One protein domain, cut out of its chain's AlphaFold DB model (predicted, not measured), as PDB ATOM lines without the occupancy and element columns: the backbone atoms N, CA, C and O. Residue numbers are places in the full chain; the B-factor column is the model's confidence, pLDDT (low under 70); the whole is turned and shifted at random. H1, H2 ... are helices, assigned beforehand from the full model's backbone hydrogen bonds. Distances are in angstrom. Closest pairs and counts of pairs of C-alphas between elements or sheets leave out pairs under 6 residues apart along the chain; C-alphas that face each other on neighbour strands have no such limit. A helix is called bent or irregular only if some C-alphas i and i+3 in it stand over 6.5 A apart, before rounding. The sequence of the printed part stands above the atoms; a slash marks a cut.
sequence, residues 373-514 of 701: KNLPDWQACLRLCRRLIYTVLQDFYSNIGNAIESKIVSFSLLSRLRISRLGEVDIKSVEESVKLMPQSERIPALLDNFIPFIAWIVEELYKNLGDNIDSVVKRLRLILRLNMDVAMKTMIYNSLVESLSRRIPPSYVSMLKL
ATOM      1  N   LYS A 373     -46.644  54.045  -4.072       87.81
ATOM      2  CA  LYS A 373     -47.803  53.290  -3.540       87.81
ATOM      3  C   LYS A 373     -49.131  53.620  -4.227       87.81
ATOM      4  O   LYS A 373     -49.979  52.748  -4.378       87.81
ATOM      5  N   ASN A 374     -49.301  54.864  -4.675       88.12
ATOM      6  CA  ASN A 374     -50.542  55.348  -5.295       88.12
ATOM      7  C   ASN A 374     -50.555  55.252  -6.831       88.12
ATOM      8  O   ASN A 374     -51.446  55.806  -7.478       88.12
ATOM      9  N   LEU A 375     -49.557  54.605  -7.435       92.56
ATOM     10  CA  LEU A 375     -49.467  54.460  -8.884       92.56
ATOM     11  C   LEU A 375     -50.048  53.115  -9.343       92.56
ATOM     12  O   LEU A 375     -49.962  52.127  -8.619       92.56
ATOM     13  N   PRO A 376     -50.581  53.036 -10.575       94.88
ATOM     14  CA  PRO A 376     -50.834  51.764 -11.241       94.88
ATOM     15  C   PRO A 376     -49.594  50.861 -11.214       94.88
ATOM     16  O   PRO A 376     -48.492  51.324 -11.512       94.88
ATOM     17  N   ASP A 377     -49.783  49.566 -10.952       94.44
ATOM     18  CA  ASP A 377     -48.689  48.605 -10.730       94.44
ATOM     19  C   ASP A 377     -47.627  48.604 -11.836       94.44
ATOM     20  O   ASP A 377     -46.432  48.563 -11.561       94.44
ATOM     21  N   TRP A 378     -48.038  48.724 -13.099       95.81
ATOM     22  CA  TRP A 378     -47.102  48.779 -14.223       95.81
ATOM     23  C   TRP A 378     -46.289  50.092 -14.264       95.81
ATOM     24  O   TRP A 378     -45.130  50.076 -14.674       95.81
ATOM     25  N   GLN A 379     -46.855  51.225 -13.819       96.38
ATOM     26  CA  GLN A 379     -46.120  52.494 -13.691       96.38
ATOM     27  C   GLN A 379     -45.152  52.442 -12.512       96.38
ATOM     28  O   GLN A 379     -44.013  52.887 -12.646       96.38
ATOM     29  N   ALA A 380     -45.586  51.872 -11.384       96.44
ATOM     30  CA  ALA A 380     -44.728  51.637 -10.228       96.44
ATOM     31  C   ALA A 380     -43.548  50.719 -10.601       96.44
ATOM     32  O   ALA A 380     -42.401  51.056 -10.313       96.44
ATOM     33  N   CYS A 381     -43.809  49.640 -11.348       97.06
ATOM     34  CA  CYS A 381     -42.798  48.743 -11.914       97.06
ATOM     35  C   CYS A 381     -41.779  49.499 -12.784       97.06
ATOM     36  O   CYS A 381     -40.575  49.399 -12.557       97.06
ATOM     37  N   LEU A 382     -42.241  50.289 -13.763       97.00
ATOM     38  CA  LEU A 382     -41.358  51.046 -14.660       97.00
ATOM     39  C   LEU A 382     -40.489  52.058 -13.896       97.00
ATOM     40  O   LEU A 382     -39.289  52.166 -14.158       97.00
ATOM     41  N   ARG A 383     -41.073  52.786 -12.936       96.25
ATOM     42  CA  ARG A 383     -40.325  53.738 -12.103       96.25
ATOM     43  C   ARG A 383     -39.321  53.037 -11.194       96.25
ATOM     44  O   ARG A 383     -38.202  53.522 -11.073       96.25
ATOM     45  N   LEU A 384     -39.659  51.885 -10.616       96.75
ATOM     46  CA  LEU A 384     -38.705  51.108  -9.825       96.75
ATOM     47  C   LEU A 384     -37.524  50.626 -10.685       96.75
ATOM     48  O   LEU A 384     -36.375  50.795 -10.282       96.75
ATOM     49  N   CYS A 385     -37.771  50.143 -11.906       96.56
ATOM     50  CA  CYS A 385     -36.697  49.815 -12.852       96.56
ATOM     51  C   CYS A 385     -35.803  51.029 -13.165       96.56
ATOM     52  O   CYS A 385     -34.578  50.906 -13.185       96.56
ATOM     53  N   ARG A 386     -36.398  52.214 -13.363       95.06
ATOM     54  CA  ARG A 386     -35.659  53.474 -13.558       95.06
ATOM     55  C   ARG A 386     -34.762  53.800 -12.360       95.06
ATOM     56  O   ARG A 386     -33.594  54.123 -12.560       95.06
ATOM     57  N   ARG A 387     -35.277  53.674 -11.130       95.00
ATOM     58  CA  ARG A 387     -34.516  53.905  -9.885       95.00
ATOM     59  C   ARG A 387     -33.305  52.981  -9.779       95.00
ATOM     60  O   ARG A 387     -32.215  53.457  -9.485       95.00
ATOM     61  N   LEU A 388     -33.477  51.693 -10.084       94.88
ATOM     62  CA  LEU A 388     -32.378  50.720 -10.081       94.88
ATOM     63  C   LEU A 388     -31.291  51.088 -11.101       94.88
ATOM     64  O   LEU A 388     -30.104  51.026 -10.780       94.88
ATOM     65  N   ILE A 389     -31.677  51.526 -12.307       93.81
ATOM     66  CA  ILE A 389     -30.721  51.995 -13.325       93.81
ATOM     67  C   ILE A 389     -29.958  53.227 -12.827       93.81
ATOM     68  O   ILE A 389     -28.738  53.270 -12.973       93.81
ATOM     69  N   TYR A 390     -30.633  54.206 -12.218       91.88
ATOM     70  CA  TYR A 390     -29.975  55.424 -11.737       91.88
ATOM     71  C   TYR A 390     -28.779  55.140 -10.820       91.88
ATOM     72  O   TYR A 390     -27.718  55.735 -11.007       91.88
ATOM     73  N   THR A 391     -28.909  54.184  -9.897       87.94
ATOM     74  CA  THR A 391     -27.855  53.879  -8.910       87.94
ATOM     75  C   THR A 391     -26.615  53.183  -9.438       87.94
ATOM     76  O   THR A 391     -25.614  53.114  -8.726       87.94
ATOM     77  N   VAL A 392     -26.683  52.632 -10.648       88.94
ATOM     78  CA  VAL A 392     -25.573  51.891 -11.268       88.94
ATOM     79  C   VAL A 392     -24.971  52.648 -12.450       88.94
ATOM     80  O   VAL A 392     -23.911  52.290 -12.961       88.94
ATOM     81  N   LEU A 393     -25.648  53.704 -12.906       88.44
ATOM     82  CA  LEU A 393     -25.348  54.347 -14.175       88.44
ATOM     83  C   LEU A 393     -24.026  55.119 -14.158       88.44
ATOM     84  O   LEU A 393     -23.257  55.052 -15.118       88.44
ATOM     85  N   GLN A 394     -23.753  55.844 -13.073       85.44
ATOM     86  CA  GLN A 394     -22.524  56.626 -12.950       85.44
ATOM     87  C   GLN A 394     -21.291  55.719 -12.865       85.44
ATOM     88  O   GLN A 394     -20.295  55.988 -13.544       85.44
ATOM     89  N   ASP A 395     -21.365  54.626 -12.100       86.38
ATOM     90  CA  ASP A 395     -20.286  53.636 -12.037       86.38
ATOM     91  C   ASP A 395     -20.062  53.001 -13.407       86.38
ATOM     92  O   ASP A 395     -18.919  52.843 -13.836       86.38
ATOM     93  N   PHE A 396     -21.140  52.690 -14.131       86.81
ATOM     94  CA  PHE A 396     -21.033  52.071 -15.447       86.81
ATOM     95  C   PHE A 396     -20.303  52.981 -16.434       86.81
ATOM     96  O   PHE A 396     -19.324  52.566 -17.049       86.81
ATOM     97  N   TYR A 397     -20.716  54.244 -16.556       86.56
ATOM     98  CA  TYR A 397     -20.041  55.172 -17.465       86.56
ATOM     99  C   TYR A 397     -18.592  55.448 -17.069       86.56
ATOM    100  O   TYR A 397     -17.754  55.616 -17.954       86.56
ATOM    101  N   SER A 398     -18.297  55.479 -15.768       84.44
ATOM    102  CA  SER A 398     -16.945  55.746 -15.268       84.44
ATOM    103  C   SER A 398     -15.977  54.593 -15.550       84.44
ATOM    104  O   SER A 398     -14.801  54.851 -15.785       84.44
ATOM    105  N   ASN A 399     -16.459  53.344 -15.563       83.75
ATOM    106  CA  ASN A 399     -15.603  52.156 -15.681       83.75
ATOM    107  C   ASN A 399     -15.666  51.466 -17.055       83.75
ATOM    108  O   ASN A 399     -14.680  50.886 -17.491       83.75
ATOM    109  N   ILE A 400     -16.811  51.515 -17.742       83.44
ATOM    110  CA  ILE A 400     -17.089  50.718 -18.954       83.44
ATOM    111  C   ILE A 400     -17.346  51.615 -20.181       83.44
ATOM    112  O   ILE A 400     -17.222  51.185 -21.330       83.44
ATOM    113  N   GLY A 401     -17.668  52.895 -19.979       80.69
ATOM    114  CA  GLY A 401     -17.877  53.852 -21.065       80.69
ATOM    115  C   GLY A 401     -19.227  53.684 -21.776       80.69
ATOM    116  O   GLY A 401     -20.268  53.576 -21.136       80.69
ATOM    117  N   ASN A 402     -19.239  53.718 -23.114       83.31
ATOM    118  CA  ASN A 402     -20.476  53.842 -23.913       83.31
ATOM    119  C   ASN A 402     -21.130  52.508 -24.318       83.31
ATOM    120  O   ASN A 402     -22.088  52.514 -25.088       83.31
ATOM    121  N   ALA A 403     -20.666  51.365 -23.801       86.31
ATOM    122  CA  ALA A 403     -21.232  50.051 -24.142       86.31
ATOM    123  C   ALA A 403     -22.730  49.916 -23.796       86.31
ATOM    124  O   ALA A 403     -23.429  49.066 -24.347       86.31
ATOM    125  N   ILE A 404     -23.244  50.771 -22.908       86.31
ATOM    126  CA  ILE A 404     -24.663  50.806 -22.554       86.31
ATOM    127  C   ILE A 404     -25.549  51.166 -23.755       86.31
ATOM    128  O   ILE A 404     -26.621  50.590 -23.907       86.31
ATOM    129  N   GLU A 405     -25.088  52.051 -24.648       85.50
ATOM    130  CA  GLU A 405     -25.874  52.534 -25.791       85.50
ATOM    131  C   GLU A 405     -26.160  51.406 -26.787       85.50
ATOM    132  O   GLU A 405     -27.299  51.231 -27.221       85.50
ATOM    133  N   SER A 406     -25.156  50.580 -27.095       86.31
ATOM    134  CA  SER A 406     -25.332  49.424 -27.979       86.31
ATOM    135  C   SER A 406     -26.198  48.343 -27.336       86.31
ATOM    136  O   SER A 406     -27.010  47.712 -28.016       86.31
ATOM    137  N   LYS A 407     -26.082  48.149 -26.016       91.19
ATOM    138  CA  LYS A 407     -26.888  47.159 -25.302       91.19
ATOM    139  C   LYS A 407     -28.364  47.540 -25.247       91.19
ATOM    140  O   LYS A 407     -29.206  46.666 -25.440       91.19
ATOM    141  N   ILE A 408     -28.690  48.814 -25.039       89.06
ATOM    142  CA  ILE A 408     -30.072  49.315 -25.021       89.06
ATOM    143  C   ILE A 408     -30.811  48.954 -26.319       89.06
ATOM    144  O   ILE A 408     -31.944  48.479 -26.272       89.06
ATOM    145  N   VAL A 409     -30.148  49.100 -27.473       88.69
ATOM    146  CA  VAL A 409     -30.723  48.792 -28.797       88.69
ATOM    147  C   VAL A 409     -31.066  47.304 -28.959       88.69
ATOM    148  O   VAL A 409     -31.964  46.967 -29.725       88.69
ATOM    149  N   SER A 410     -30.409  46.407 -28.210       89.88
ATOM    150  CA  SER A 410     -30.692  44.962 -28.262       89.88
ATOM    151  C   SER A 410     -32.032  44.560 -27.629       89.88
ATOM    152  O   SER A 410     -32.497  43.443 -27.852       89.88
ATOM    153  N   PHE A 411     -32.676  45.461 -26.882       90.00
ATOM    154  CA  PHE A 411     -33.965  45.230 -26.238       90.00
ATOM    155  C   PHE A 411     -35.057  46.049 -26.931       90.00
ATOM    156  O   PHE A 411     -34.930  47.261 -27.116       90.00
ATOM    157  N   SER A 412     -36.162  45.396 -27.293       87.06
ATOM    158  CA  SER A 412     -37.229  46.015 -28.089       87.06
ATOM    159  C   SER A 412     -37.842  47.225 -27.386       87.06
ATOM    160  O   SER A 412     -38.034  48.271 -28.012       87.06
ATOM    161  N   LEU A 413     -38.083  47.122 -26.077       89.56
ATOM    162  CA  LEU A 413     -38.669  48.205 -25.297       89.56
ATOM    163  C   LEU A 413     -37.628  49.258 -24.899       89.56
ATOM    164  O   LEU A 413     -37.918  50.455 -24.969       89.56
ATOM    165  N   LEU A 414     -36.412  48.834 -24.532       90.12
ATOM    166  CA  LEU A 414     -35.360  49.768 -24.115       90.12
ATOM    167  C   LEU A 414     -34.800  50.575 -25.279       90.12
ATOM    168  O   LEU A 414     -34.319  51.666 -25.032       90.12
ATOM    169  N   SER A 415     -34.937  50.142 -26.534       88.44
ATOM    170  CA  SER A 415     -34.551  50.952 -27.704       88.44
ATOM    171  C   SER A 415     -35.149  52.374 -27.714       88.44
ATOM    172  O   SER A 415     -34.638  53.263 -28.394       88.44
ATOM    173  N   ARG A 416     -36.223  52.603 -26.944       88.19
ATOM    174  CA  ARG A 416     -36.894  53.900 -26.750       88.19
ATOM    175  C   ARG A 416     -36.421  54.676 -25.515       88.19
ATOM    176  O   ARG A 416     -36.811  55.828 -25.347       88.19
ATOM    177  N   LEU A 417     -35.644  54.045 -24.641       89.88
ATOM    178  CA  LEU A 417     -35.067  54.622 -23.434       89.88
ATOM    179  C   LEU A 417     -33.897  55.528 -23.818       89.88
ATOM    180  O   LEU A 417     -33.012  55.125 -24.574       89.88
ATOM    181  N   ARG A 418     -33.863  56.743 -23.271       85.81
ATOM    182  CA  ARG A 418     -32.715  57.643 -23.438       85.81
ATOM    183  C   ARG A 418     -31.954  57.737 -22.132       85.81
ATOM    184  O   ARG A 418     -32.533  58.048 -21.094       85.81
ATOM    185  N   ILE A 419     -30.655  57.474 -22.206       86.75
ATOM    186  CA  ILE A 419     -29.749  57.530 -21.066       86.75
ATOM    187  C   ILE A 419     -28.613  58.507 -21.375       86.75
ATOM    188  O   ILE A 419     -28.149  58.571 -22.513       86.75
ATOM    189  N   SER A 420     -28.161  59.274 -20.378       82.25
ATOM    190  CA  SER A 420     -26.989  60.146 -20.528       82.25
ATOM    191  C   SER A 420     -25.952  59.942 -19.427       82.25
ATOM    192  O   SER A 420     -26.285  59.594 -18.294       82.25
ATOM    193  N   ARG A 421     -24.693  60.277 -19.740       79.44
ATOM    194  CA  ARG A 421     -23.568  60.292 -18.784       79.44
ATOM    195  C   ARG A 421     -23.788  61.194 -17.568       79.44
ATOM    196  O   ARG A 421     -23.134  61.009 -16.553       79.44
ATOM    197  N   LEU A 422     -24.695  62.167 -17.669       76.69
ATOM    198  CA  LEU A 422     -25.048  63.082 -16.580       76.69
ATOM    199  C   LEU A 422     -26.164  62.538 -15.674       76.69
ATOM    200  O   LEU A 422     -26.699  63.272 -14.844       76.69
ATOM    201  N   GLY A 423     -26.511  61.259 -15.832       76.62
ATOM    202  CA  GLY A 423     -27.481  60.578 -14.987       76.62
ATOM    203  C   GLY A 423     -28.924  60.730 -15.456       76.62
ATOM    204  O   GLY A 423     -29.814  60.612 -14.637       76.62
ATOM    205  N   GLU A 424     -29.187  61.013 -16.735       85.44
ATOM    206  CA  GLU A 424     -30.564  60.988 -17.271       85.44
ATOM    207  C   GLU A 424     -30.999  59.561 -17.568       85.44
ATOM    208  O   GLU A 424     -30.215  58.801 -18.132       85.44
ATOM    209  N   VAL A 425     -32.255  59.245 -17.252       89.62
ATOM    210  CA  VAL A 425     -32.935  58.010 -17.651       89.62
ATOM    211  C   VAL A 425     -34.373  58.399 -18.004       89.62
ATOM    212  O   VAL A 425     -35.277  58.310 -17.170       89.62
ATOM    213  N   ASP A 426     -34.567  58.888 -19.229       89.12
ATOM    214  CA  ASP A 426     -35.871  59.334 -19.732       89.12
ATOM    215  C   ASP A 426     -36.694  58.123 -20.184       89.12
ATOM    216  O   ASP A 426     -36.406  57.472 -21.195       89.12
ATOM    217  N   ILE A 427     -37.733  57.834 -19.401       92.44
ATOM    218  CA  ILE A 427     -38.657  56.717 -19.602       92.44
ATOM    219  C   ILE A 427     -39.929  57.108 -20.361       92.44
ATOM    220  O   ILE A 427     -40.780  56.247 -20.573       92.44
ATOM    221  N   LYS A 428     -40.109  58.367 -20.785       90.19
ATOM    222  CA  LYS A 428     -41.394  58.852 -21.318       90.19
ATOM    223  C   LYS A 428     -41.842  58.083 -22.562       90.19
ATOM    224  O   LYS A 428     -42.984  57.634 -22.639       90.19
ATOM    225  N   SER A 429     -40.933  57.859 -23.511       90.94
ATOM    226  CA  SER A 429     -41.232  57.092 -24.731       90.94
ATOM    227  C   SER A 429     -41.475  55.602 -24.463       90.94
ATOM    228  O   SER A 429     -42.229  54.956 -25.197       90.94
ATOM    229  N   VAL A 430     -40.871  55.049 -23.406       93.50
ATOM    230  CA  VAL A 430     -41.155  53.687 -22.931       93.50
ATOM    231  C   VAL A 430     -42.552  53.635 -22.318       93.50
ATOM    232  O   VAL A 430     -43.350  52.775 -22.681       93.50
ATOM    233  N   GLU A 431     -42.883  54.592 -21.453       94.12
ATOM    234  CA  GLU A 431     -44.187  54.695 -20.803       94.12
ATOM    235  C   GLU A 431     -45.324  54.810 -21.831       94.12
ATOM    236  O   GLU A 431     -46.321  54.096 -21.735       94.12
ATOM    237  N   GLU A 432     -45.167  55.665 -22.847       93.44
ATOM    238  CA  GLU A 432     -46.124  55.803 -23.953       93.44
ATOM    239  C   GLU A 432     -46.310  54.487 -24.721       93.44
ATOM    240  O   GLU A 432     -47.437  54.128 -25.056       93.44
ATOM    241  N   SER A 433     -45.231  53.728 -24.940       93.19
ATOM    242  CA  SER A 433     -45.300  52.412 -25.583       93.19
ATOM    243  C   SER A 433     -46.058  51.387 -24.742       93.19
ATOM    244  O   SER A 433     -46.897  50.661 -25.269       93.19
ATOM    245  N   VAL A 434     -45.771  51.320 -23.440       94.69
ATOM    246  CA  VAL A 434     -46.393  50.353 -22.523       94.69
ATOM    247  C   VAL A 434     -47.871  50.676 -22.300       94.69
ATOM    248  O   VAL A 434     -48.695  49.767 -22.202       94.69
ATOM    249  N   LYS A 435     -48.253  51.960 -22.297       94.00
ATOM    250  CA  LYS A 435     -49.664  52.382 -22.216       94.00
ATOM    251  C   LYS A 435     -50.526  51.803 -23.340       94.00
ATOM    252  O   LYS A 435     -51.700  51.530 -23.098       94.00
ATOM    253  N   LEU A 436     -49.955  51.613 -24.532       93.88
ATOM    254  CA  LEU A 436     -50.652  51.066 -25.701       93.88
ATOM    255  C   LEU A 436     -50.806  49.535 -25.657       93.88
ATOM    256  O   LEU A 436     -51.598  48.992 -26.421       93.88
ATOM    257  N   MET A 437     -50.084  48.842 -24.771       94.62
ATOM    258  CA  MET A 437     -50.150  47.383 -24.636       94.62
ATOM    259  C   MET A 437     -51.387  46.929 -23.832       94.62
ATOM    260  O   MET A 437     -51.866  47.676 -22.956       94.62
ATOM    261  N   PRO A 438     -51.866  45.686 -24.057       94.69
ATOM    262  CA  PRO A 438     -52.855  45.032 -23.199       94.69
ATOM    263  C   PRO A 438     -52.406  45.025 -21.735       94.69
ATOM    264  O   PRO A 438     -51.231  44.814 -21.447       94.69
ATOM    265  N   GLN A 439     -53.329  45.242 -20.790       91.31
ATOM    266  CA  GLN A 439     -52.981  45.386 -19.366       91.31
ATOM    267  C   GLN A 439     -52.194  44.191 -18.805       91.31
ATOM    268  O   GLN A 439     -51.261  44.403 -18.033       91.31
ATOM    269  N   SER A 440     -52.530  42.970 -19.228       91.69
ATOM    270  CA  SER A 440     -51.871  41.723 -18.813       91.69
ATOM    271  C   SER A 440     -50.417  41.600 -19.280       91.69
ATOM    272  O   SER A 440     -49.645  40.885 -18.655       91.69
ATOM    273  N   GLU A 441     -50.029  42.298 -20.347       94.06
ATOM    274  CA  GLU A 441     -48.694  42.192 -20.955       94.06
ATOM    275  C   GLU A 441     -47.722  43.269 -20.458       94.06
ATOM    276  O   GLU A 441     -46.514  43.144 -20.637       94.06
ATOM    277  N   ARG A 442     -48.221  44.320 -19.792       95.75
ATOM    278  CA  ARG A 442     -47.409  45.490 -19.416       95.75
ATOM    279  C   ARG A 442     -46.270  45.148 -18.460       95.75
ATOM    280  O   ARG A 442     -45.132  45.517 -18.726       95.75
ATOM    281  N   ILE A 443     -46.573  44.478 -17.346       95.81
ATOM    282  CA  ILE A 443     -45.560  44.097 -16.348       95.81
ATOM    283  C   ILE A 443     -44.591  43.051 -16.926       95.81
ATOM    284  O   ILE A 443     -43.391  43.302 -16.848       95.81
ATOM    285  N   PRO A 444     -45.049  41.956 -17.569       96.44
ATOM    286  CA  PRO A 444     -44.148  41.011 -18.231       96.44
ATOM    287  C   PRO A 444     -43.184  41.680 -19.216       96.44
ATOM    288  O   PRO A 444     -41.975  41.516 -19.090       96.44
ATOM    289  N   ALA A 445     -43.685  42.544 -20.107       95.88
ATOM    290  CA  ALA A 445     -42.842  43.248 -21.073       95.88
ATOM    291  C   ALA A 445     -41.776  44.132 -20.401       95.88
ATOM    292  O   ALA A 445     -40.649  44.231 -20.896       95.88
ATOM    293  N   LEU A 446     -42.111  44.772 -19.274       96.94
ATOM    294  CA  LEU A 446     -41.149  45.537 -18.482       96.94
ATOM    295  C   LEU A 446     -40.088  44.627 -17.859       96.94
ATOM    296  O   LEU A 446     -38.902  44.931 -17.981       96.94
ATOM    297  N   LEU A 447     -40.488  43.519 -17.232       96.31
ATOM    298  CA  LEU A 447     -39.561  42.579 -16.599       96.31
ATOM    299  C   LEU A 447     -38.601  41.961 -17.620       96.31
ATOM    300  O   LEU A 447     -37.389  42.011 -17.416       96.31
ATOM    301  N   ASP A 448     -39.123  41.489 -18.753       95.12
ATOM    302  CA  ASP A 448     -38.358  40.818 -19.813       95.12
ATOM    303  C   ASP A 448     -37.300  41.724 -20.461       95.12
ATOM    304  O   ASP A 448     -36.294  41.244 -20.985       95.12
ATOM    305  N   ASN A 449     -37.501  43.044 -20.421       96.12
ATOM    306  CA  ASN A 449     -36.563  44.010 -20.987       96.12
ATOM    307  C   ASN A 449     -35.626  44.602 -19.925       96.12
ATOM    308  O   ASN A 449     -34.411  44.618 -20.112       96.12
ATOM    309  N   PHE A 450     -36.163  45.091 -18.803       96.62
ATOM    310  CA  PHE A 450     -35.371  45.816 -17.806       96.62
ATOM    311  C   PHE A 450     -34.534  44.895 -16.919       96.62
ATOM    312  O   PHE A 450     -33.386  45.230 -16.633       96.62
ATOM    313  N   ILE A 451     -35.057  43.743 -16.490       96.44
ATOM    314  CA  ILE A 451     -34.340  42.882 -15.539       96.44
ATOM    315  C   ILE A 451     -33.073  42.277 -16.158       96.44
ATOM    316  O   ILE A 451     -32.011  42.387 -15.536       96.44
ATOM    317  N   PRO A 452     -33.095  41.702 -17.378       95.94
ATOM    318  CA  PRO A 452     -31.871  41.215 -18.008       95.94
ATOM    319  C   PRO A 452     -30.865  42.334 -18.290       95.94
ATOM    320  O   PRO A 452     -29.660  42.102 -18.218       95.94
ATOM    321  N   PHE A 453     -31.346  43.543 -18.592       95.38
ATOM    322  CA  PHE A 453     -30.497  44.707 -18.821       95.38
ATOM    323  C   PHE A 453     -29.793  45.177 -17.542       95.38
ATOM    324  O   PHE A 453     -28.574  45.333 -17.551       95.38
ATOM    325  N   ILE A 454     -30.521  45.331 -16.433       95.19
ATOM    326  CA  ILE A 454     -29.942  45.697 -15.130       95.19
ATOM    327  C   ILE A 454     -28.960  44.616 -14.668       95.19
ATOM    328  O   ILE A 454     -27.850  44.930 -14.247       95.19
ATOM    329  N   ALA A 455     -29.326  43.339 -14.800       95.00
ATOM    330  CA  ALA A 455     -28.447  42.238 -14.423       95.00
ATOM    331  C   ALA A 455     -27.155  42.212 -15.257       95.00
ATOM    332  O   ALA A 455     -26.084  41.946 -14.719       95.00
ATOM    333  N   TRP A 456     -27.239  42.541 -16.550       95.25
ATOM    334  CA  TRP A 456     -26.063  42.719 -17.402       95.25
ATOM    335  C   TRP A 456     -25.198  43.911 -16.964       95.25
ATOM    336  O   TRP A 456     -23.980  43.771 -16.914       95.25
ATOM    337  N   ILE A 457     -25.794  45.054 -16.596       93.38
ATOM    338  CA  ILE A 457     -25.039  46.207 -16.069       93.38
ATOM    339  C   ILE A 457     -24.218  45.790 -14.843       93.38
ATOM    340  O   ILE A 457     -23.024  46.077 -14.771       93.38
ATOM    341  N   VAL A 458     -24.848  45.094 -13.895       93.31
ATOM    342  CA  VAL A 458     -24.191  44.637 -12.662       93.31
ATOM    343  C   VAL A 458     -23.098  43.610 -12.957       93.31
ATOM    344  O   VAL A 458     -22.035  43.670 -12.349       93.31
ATOM    345  N   GLU A 459     -23.323  42.698 -13.903       93.88
ATOM    346  CA  GLU A 459     -22.319  41.723 -14.342       93.88
ATOM    347  C   GLU A 459     -21.073  42.406 -14.920       93.88
ATOM    348  O   GLU A 459     -19.947  42.066 -14.555       93.88
ATOM    349  N   GLU A 460     -21.255  43.387 -15.804       93.50
ATOM    350  CA  GLU A 460     -20.132  44.122 -16.390       93.50
ATOM    351  C   GLU A 460     -19.406  44.967 -15.342       93.50
ATOM    352  O   GLU A 460     -18.175  45.014 -15.328       93.50
ATOM    353  N   LEU A 461     -20.139  45.587 -14.415       91.69
ATOM    354  CA  LEU A 461     -19.537  46.292 -13.285       91.69
ATOM    355  C   LEU A 461     -18.732  45.345 -12.402       91.69
ATOM    356  O   LEU A 461     -17.609  45.680 -12.046       91.69
ATOM    357  N   TYR A 462     -19.249  44.156 -12.101       91.38
ATOM    358  CA  TYR A 462     -18.534  43.144 -11.326       91.38
ATOM    359  C   TYR A 462     -17.207  42.752 -11.993       91.38
ATOM    360  O   TYR A 462     -16.167  42.748 -11.334       91.38
ATOM    361  N   LYS A 463     -17.215  42.507 -13.311       90.31
ATOM    362  CA  LYS A 463     -16.003  42.160 -14.077       90.31
ATOM    363  C   LYS A 463     -14.920  43.244 -14.024       90.31
ATOM    364  O   LYS A 463     -13.743  42.907 -14.084       90.31
ATOM    365  N   ASN A 464     -15.306  44.519 -13.932       89.19
ATOM    366  CA  ASN A 464     -14.375  45.652 -13.994       89.19
ATOM    367  C   ASN A 464     -13.990  46.215 -12.616       89.19
ATOM    368  O   ASN A 464     -12.871  46.686 -12.440       89.19
ATOM    369  N   LEU A 465     -14.901  46.180 -11.640       85.44
ATOM    370  CA  LEU A 465     -14.692  46.730 -10.297       85.44
ATOM    371  C   LEU A 465     -14.117  45.715  -9.303       85.44
ATOM    372  O   LEU A 465     -13.571  46.135  -8.280       85.44
ATOM    373  N   GLY A 466     -14.257  44.411  -9.566       79.62
ATOM    374  CA  GLY A 466     -13.881  43.363  -8.615       79.62
ATOM    375  C   GLY A 466     -14.576  43.573  -7.268       79.62
ATOM    376  O   GLY A 466     -15.794  43.738  -7.216       79.62
ATOM    377  N   ASP A 467     -13.796  43.646  -6.189       70.75
ATOM    378  CA  ASP A 467     -14.297  43.790  -4.813       70.75
ATOM    379  C   ASP A 467     -15.015  45.132  -4.543       70.75
ATOM    380  O   ASP A 467     -15.789  45.251  -3.594       70.75
ATOM    381  N   ASN A 468     -14.845  46.154  -5.394       77.62
ATOM    382  CA  ASN A 468     -15.540  47.443  -5.236       77.62
ATOM    383  C   ASN A 468     -17.037  47.391  -5.616       77.62
ATOM    384  O   ASN A 468     -17.774  48.363  -5.390       77.62
ATOM    385  N   ILE A 469     -17.507  46.261  -6.161       86.88
ATOM    386  CA  ILE A 469     -18.914  46.029  -6.520       86.88
ATOM    387  C   ILE A 469     -19.855  46.078  -5.303       86.88
ATOM    388  O   ILE A 469     -21.040  46.379  -5.457       86.88
ATOM    389  N   ASP A 470     -19.331  45.866  -4.090       85.06
ATOM    390  CA  ASP A 470     -20.068  45.940  -2.822       85.06
ATOM    391  C   ASP A 470     -20.916  47.206  -2.702       85.06
ATOM    392  O   ASP A 470     -22.062  47.168  -2.255       85.06
ATOM    393  N   SER A 471     -20.350  48.346  -3.102       85.19
ATOM    394  CA  SER A 471     -21.034  49.637  -3.013       85.19
ATOM    395  C   SER A 471     -22.257  49.707  -3.935       85.19
ATOM    396  O   SER A 471     -23.307  50.211  -3.533       85.19
ATOM    397  N   VAL A 472     -22.151  49.134  -5.137       88.69
ATOM    398  CA  VAL A 472     -23.218  49.063  -6.142       88.69
ATOM    399  C   VAL A 472     -24.342  48.155  -5.645       88.69
ATOM    400  O   VAL A 472     -25.511  48.541  -5.654       88.69
ATOM    401  N   VAL A 473     -23.991  46.970  -5.139       89.38
ATOM    402  CA  VAL A 473     -24.962  45.993  -4.622       89.38
ATOM    403  C   VAL A 473     -25.683  46.533  -3.385       89.38
ATOM    404  O   VAL A 473     -26.902  46.394  -3.279       89.38
ATOM    405  N   LYS A 474     -24.975  47.231  -2.486       86.94
ATOM    406  CA  LYS A 474     -25.581  47.906  -1.325       86.94
ATOM    407  C   LYS A 474     -26.596  48.979  -1.737       86.94
ATOM    408  O   LYS A 474     -27.662  49.045  -1.126       86.94
ATOM    409  N   ARG A 475     -26.310  49.784  -2.772       89.31
ATOM    410  CA  ARG A 475     -27.266  50.780  -3.304       89.31
ATOM    411  C   ARG A 475     -28.500  50.120  -3.925       89.31
ATOM    412  O   ARG A 475     -29.617  50.542  -3.639       89.31
ATOM    413  N   LEU A 476     -28.312  49.060  -4.717       91.81
ATOM    414  CA  LEU A 476     -29.422  48.295  -5.303       91.81
ATOM    415  C   LEU A 476     -30.328  47.695  -4.226       91.81
ATOM    416  O   LEU A 476     -31.547  47.854  -4.292       91.81
ATOM    417  N   ARG A 477     -29.734  47.066  -3.203       89.50
ATOM    418  CA  ARG A 477     -30.460  46.556  -2.034       89.50
ATOM    419  C   ARG A 477     -31.306  47.646  -1.391       89.50
ATOM    420  O   ARG A 477     -32.481  47.429  -1.122       89.50
ATOM    421  N   LEU A 478     -30.714  48.811  -1.145       89.25
ATOM    422  CA  LEU A 478     -31.398  49.899  -0.462       89.25
ATOM    423  C   LEU A 478     -32.629  50.386  -1.240       89.25
ATOM    424  O   LEU A 478     -33.678  50.593  -0.637       89.25
ATOM    425  N   ILE A 479     -32.550  50.494  -2.571       92.19
ATOM    426  CA  ILE A 479     -33.724  50.824  -3.397       92.19
ATOM    427  C   ILE A 479     -34.809  49.760  -3.276       92.19
ATOM    428  O   ILE A 479     -35.983  50.112  -3.135       92.19
ATOM    429  N   LEU A 480     -34.429  48.482  -3.365       91.62
ATOM    430  CA  LEU A 480     -35.374  47.374  -3.246       91.62
ATOM    431  C   LEU A 480     -36.058  47.402  -1.878       91.62
ATOM    432  O   LEU A 480     -37.277  47.302  -1.833       91.62
ATOM    433  N   ARG A 481     -35.309  47.648  -0.795       87.12
ATOM    434  CA  ARG A 481     -35.840  47.805   0.568       87.12
ATOM    435  C   ARG A 481     -36.834  48.959   0.663       87.12
ATOM    436  O   ARG A 481     -37.959  48.762   1.109       87.12
ATOM    437  N   LEU A 482     -36.452  50.139   0.175       89.69
ATOM    438  CA  LEU A 482     -37.311  51.331   0.173       89.69
ATOM    439  C   LEU A 482     -38.612  51.137  -0.617       89.69
ATOM    440  O   LEU A 482     -39.558  51.888  -0.421       89.69
ATOM    441  N   ASN A 483     -38.661  50.156  -1.522       91.50
ATOM    442  CA  ASN A 483     -39.791  49.906  -2.412       91.50
ATOM    443  C   ASN A 483     -40.267  48.446  -2.346       91.50
ATOM    444  O   ASN A 483     -40.796  47.939  -3.340       91.50
ATOM    445  N   MET A 484     -40.072  47.761  -1.211       86.69
ATOM    446  CA  MET A 484     -40.208  46.301  -1.121       86.69
ATOM    447  C   MET A 484     -41.608  45.814  -1.510       86.69
ATOM    448  O   MET A 484     -41.734  44.879  -2.298       86.69
ATOM    449  N   ASP A 485     -42.659  46.500  -1.052       82.31
ATOM    450  CA  ASP A 485     -44.050  46.175  -1.400       82.31
ATOM    451  C   ASP A 485     -44.263  46.142  -2.920       82.31
ATOM    452  O   ASP A 485     -44.828  45.192  -3.468       82.31
ATOM    453  N   VAL A 486     -43.768  47.168  -3.621       90.19
ATOM    454  CA  VAL A 486     -43.849  47.264  -5.084       90.19
ATOM    455  C   VAL A 486     -42.965  46.200  -5.725       90.19
ATOM    456  O   VAL A 486     -43.426  45.496  -6.618       90.19
ATOM    457  N   ALA A 487     -41.727  46.041  -5.253       90.12
ATOM    458  CA  ALA A 487     -40.754  45.107  -5.809       90.12
ATOM    459  C   ALA A 487     -41.240  43.651  -5.761       90.12
ATOM    460  O   ALA A 487     -41.037  42.905  -6.723       90.12
ATOM    461  N   MET A 488     -41.903  43.263  -4.669       85.19
ATOM    462  CA  MET A 488     -42.510  41.943  -4.498       85.19
ATOM    463  C   MET A 488     -43.777  41.806  -5.340       85.19
ATOM    464  O   MET A 488     -43.905  40.847  -6.102       85.19
ATOM    465  N   LYS A 489     -44.685  42.788  -5.272       85.75
ATOM    466  CA  LYS A 489     -45.950  42.770  -6.022       85.75
ATOM    467  C   LYS A 489     -45.738  42.695  -7.536       85.75
ATOM    468  O   LYS A 489     -46.475  41.994  -8.222       85.75
ATOM    469  N   THR A 490     -44.741  43.405  -8.064       90.38
ATOM    470  CA  THR A 490     -44.423  43.429  -9.501       90.38
ATOM    471  C   THR A 490     -43.362  42.402  -9.894       90.38
ATOM    472  O   THR A 490     -42.882  42.453 -11.021       90.38
ATOM    473  N   MET A 491     -42.967  41.498  -8.987       90.62
ATOM    474  CA  MET A 491     -41.960  40.443  -9.193       90.62
ATOM    475  C   MET A 491     -40.543  40.928  -9.554       90.62
ATOM    476  O   MET A 491     -39.681  40.106  -9.858       90.62
ATOM    477  N   ILE A 492     -40.253  42.232  -9.460       93.56
ATOM    478  CA  ILE A 492     -38.922  42.796  -9.746       93.56
ATOM    479  C   ILE A 492     -37.862  42.151  -8.852       93.56
ATOM    480  O   ILE A 492     -36.808  41.768  -9.353       93.56
ATOM    481  N   TYR A 493     -38.142  42.017  -7.551       89.25
ATOM    482  CA  TYR A 493     -37.181  41.462  -6.596       89.25
ATOM    483  C   TYR A 493     -36.778  40.031  -6.980       89.25
ATOM    484  O   TYR A 493     -35.599  39.747  -7.196       89.25
ATOM    485  N   ASN A 494     -37.772  39.157  -7.162       84.25
ATOM    486  CA  ASN A 494     -37.559  37.749  -7.497       84.25
ATOM    487  C   ASN A 494     -36.836  37.590  -8.840       84.25
ATOM    488  O   ASN A 494     -35.822  36.897  -8.915       84.25
ATOM    489  N   SER A 495     -37.308  38.277  -9.887       91.44
ATOM    490  CA  SER A 495     -36.705  38.194 -11.219       91.44
ATOM    491  C   SER A 495     -35.272  38.734 -11.244       91.44
ATOM    492  O   SER A 495     -34.419  38.179 -11.938       91.44
ATOM    493  N   LEU A 496     -34.978  39.802 -10.493       93.56
ATOM    494  CA  LEU A 496     -33.632  40.368 -10.425       93.56
ATOM    495  C   LEU A 496     -32.664  39.433  -9.700       93.56
ATOM    496  O   LEU A 496     -31.578  39.179 -10.219       93.56
ATOM    497  N   VAL A 497     -33.061  38.890  -8.545       89.25
ATOM    498  CA  VAL A 497     -32.257  37.917  -7.789       89.25
ATOM    499  C   VAL A 497     -31.976  36.679  -8.640       89.25
ATOM    500  O   VAL A 497     -30.827  36.245  -8.729       89.25
ATOM    501  N   GLU A 498     -32.987  36.142  -9.325       87.81
ATOM    502  CA  GLU A 498     -32.835  34.990 -10.218       87.81
ATOM    503  C   GLU A 498     -31.870  35.288 -11.379       87.81
ATOM    504  O   GLU A 498     -30.975  34.494 -11.680       87.81
ATOM    505  N   SER A 499     -32.015  36.453 -12.018       92.88
ATOM    506  CA  SER A 499     -31.161  36.874 -13.134       92.88
ATOM    507  C   SER A 499     -29.705  37.097 -12.700       92.88
ATOM    508  O   SER A 499     -28.782  36.667 -13.394       92.88
ATOM    509  N   LEU A 500     -29.482  37.710 -11.532       92.62
ATOM    510  CA  LEU A 500     -28.147  37.947 -10.975       92.62
ATOM    511  C   LEU A 500     -27.473  36.660 -10.489       92.62
ATOM    512  O   LEU A 500     -26.278  36.494 -10.715       92.62
ATOM    513  N   SER A 501     -28.228  35.713  -9.923       88.44
ATOM    514  CA  SER A 501     -27.716  34.396  -9.490       88.44
ATOM    515  C   SER A 501     -27.036  33.611 -10.611       88.44
ATOM    516  O   SER A 501     -26.179  32.772 -10.353       88.44
ATOM    517  N   ARG A 502     -27.402  33.890 -11.868       91.31
ATOM    518  CA  ARG A 502     -26.803  33.271 -13.058       91.31
ATOM    519  C   ARG A 502     -25.562  34.005 -13.578       91.31
ATOM    520  O   ARG A 502     -24.905  33.484 -14.474       91.31
ATOM    521  N   ARG A 503     -25.274  35.216 -13.090       91.44
ATOM    522  CA  ARG A 503     -24.289  36.146 -13.682       91.44
ATOM    523  C   ARG A 503     -23.176  36.576 -12.733       91.44
ATOM    524  O   ARG A 503     -22.079  36.861 -13.199       91.44
ATOM    525  N   ILE A 504     -23.442  36.635 -11.428       89.38
ATOM    526  CA  ILE A 504     -22.472  37.058 -10.410       89.38
ATOM    527  C   ILE A 504     -22.396  36.037  -9.262       89.38
ATOM    528  O   ILE A 504     -23.339  35.265  -9.073       89.38
ATOM    529  N   PRO A 505     -21.292  36.001  -8.488       87.88
ATOM    530  CA  PRO A 505     -21.139  35.045  -7.397       87.88
ATOM    531  C   PRO A 505     -22.262  35.123  -6.349       87.88
ATOM    532  O   PRO A 505     -22.710  36.226  -6.017       87.88
ATOM    533  N   PRO A 506     -22.653  33.983  -5.741       82.56
ATOM    534  CA  PRO A 506     -23.718  33.936  -4.738       82.56
ATOM    535  C   PRO A 506     -23.506  34.874  -3.547       82.56
ATOM    536  O   PRO A 506     -24.477  35.394  -3.015       82.56
ATOM    537  N   SER A 507     -22.257  35.148  -3.150       81.44
ATOM    538  CA  SER A 507     -21.937  36.070  -2.052       81.44
ATOM    539  C   SER A 507     -22.523  37.468  -2.265       81.44
ATOM    540  O   SER A 507     -23.096  38.035  -1.338       81.44
ATOM    541  N   TYR A 508     -22.435  38.000  -3.487       84.00
ATOM    542  CA  TYR A 508     -22.960  39.320  -3.837       84.00
ATOM    543  C   TYR A 508     -24.477  39.301  -4.020       84.00
ATOM    544  O   TYR A 508     -25.156  40.248  -3.641       84.00
ATOM    545  N   VAL A 509     -25.039  38.206  -4.537       85.00
ATOM    546  CA  VAL A 509     -26.501  38.056  -4.621       85.00
ATOM    547  C   VAL A 509     -27.118  38.005  -3.227       85.00
ATOM    548  O   VAL A 509     -28.115  38.675  -2.970       85.00
ATOM    549  N   SER A 510     -26.491  37.283  -2.298       80.75
ATOM    550  CA  SER A 510     -26.915  37.215  -0.900       80.75
ATOM    551  C   SER A 510     -26.850  38.570  -0.199       80.75
ATOM    552  O   SER A 510     -27.665  38.824   0.683       80.75
ATOM    553  N   MET A 511     -25.963  39.484  -0.613       81.75
ATOM    554  CA  MET A 511     -25.975  40.846  -0.074       81.75
ATOM    555  C   MET A 511     -27.287  41.576  -0.360       81.75
ATOM    556  O   MET A 511     -27.663  42.406   0.453       81.75
ATOM    557  N   LEU A 512     -28.012  41.265  -1.443       81.81
ATOM    558  CA  LEU A 512     -29.327  41.870  -1.711       81.81
ATOM    559  C   LEU A 512     -30.390  41.471  -0.677       81.81
ATOM    560  O   LEU A 512     -31.362  42.203  -0.521       81.81
ATOM    561  N   LYS A 513     -30.188  40.349   0.027       75.56
ATOM    562  CA  LYS A 513     -31.063  39.833   1.092       75.56
ATOM    563  C   LYS A 513     -30.644  40.284   2.502       75.56
ATOM    564  O   LYS A 513     -31.354  40.017   3.458       75.56
ATOM    565  N   LEU A 514     -29.469  40.905   2.641       79.56
ATOM    566  CA  LEU A 514     -28.816  41.147   3.929       79.56
ATOM    567  C   LEU A 514     -29.352  42.399   4.631       79.56
ATOM    568  O   LEU A 514     -29.258  43.488   4.067       79.56
TER     569      LEU A 514
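This is residues 373 to 514 of the 701 residues of an uncharacterized protein of Candidatus Bathyarchaeota archaeon (UniProt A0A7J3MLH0). Look for three long helical rods side by side, H1 and the two arms H4a and H4b of a helix that folds back sharply, their centres making a triangle. H5, H6 and H7 make a smaller cover on one side, with H6 packing on H4a and H7 on H4b, while H2, H3 and the winding link of residues 410 to 427 lie on another side. The printed part has 142 residues with seven named helices, H1 to H7 in chain order, and no named strand; the class is all helix. It is compact, with a radius of gyration of the C-alphas of 14.3 A and spans of 42 by 31 by 24 A.

Find C-alpha 377 at (-48.689, 48.605, -10.730); from there H1 runs 33.6 A to residue 399, with a kink of 41 degrees near residue 392. H1 is irregular: C-alphas 391 and 394 are 7.2 A apart. Next come H2, residues 403 to 409, and H3, residues 428 to 435. H4, residues 439 to 482, was assigned as one helix by its hydrogen bonds but is bent, with C-alphas 464 and 467 9.4 A apart. Its arm H4a, residues 439 to 464, begins at (-52.981, 45.386, -19.366) and measures 39.0 A; it is irregular, with C-alphas 440 and 443 7.2 A apart. Arm H4b, residues 467 to 482, measures 24.7 A. H5, residues 484 to 489, H6, residues 492 to 501, and H7, residues 506 to 511, follow; H7 ends at (-25.975, 40.846, -0.074).

Begin at the hub, H4, which touches four other helices. H4a and H1 touch, the same way at a shallow tilt of 17 degrees; their closest C-alphas, of Trp 378 and Ile 443, are 5.4 A apart. H4b touches H1 with residues 472 to 479 alone, opposite ways at 19 degrees, a shallow tilt, closest at C-alphas 388 and 476, 6.1 A. H4a touches H6 at C-alphas 455 and 500, 5.5 A, and H4b touches H7 at C-alphas 473 and 511, 6.9 A. H6 and H7 form a helical hairpin and only just touch, with 3 pairs of C-alphas within 8 A. H5 touches H1 at C-alphas 380 and 486, 6.8 A. H2 only just touches H4a, closest at C-alphas 408 and 453, 7.7 A; H3 is close to H1 but not clearly touching, with C-alphas 382 and 431 7.7 A apart. Every O i to N i+4 pair is within hydrogen-bond range in H3, H5, H6 and H7, against 16 of 19 in H1, 2 of 3 in H2, 18 of 22 in H4a and 10 of 12 in H4b.

The C-alphas farthest apart, of Pro 438 and Asp 467, are 42.7 A apart. The printed part has no cut. The link from H2 to H3 is long, 18 residues, and within it residues 418 to 419 pair antiparallel with 425 to 426; the other links are tight. The mean pLDDT of the printed part is 89.6, and no printed residue is under 70 in this model.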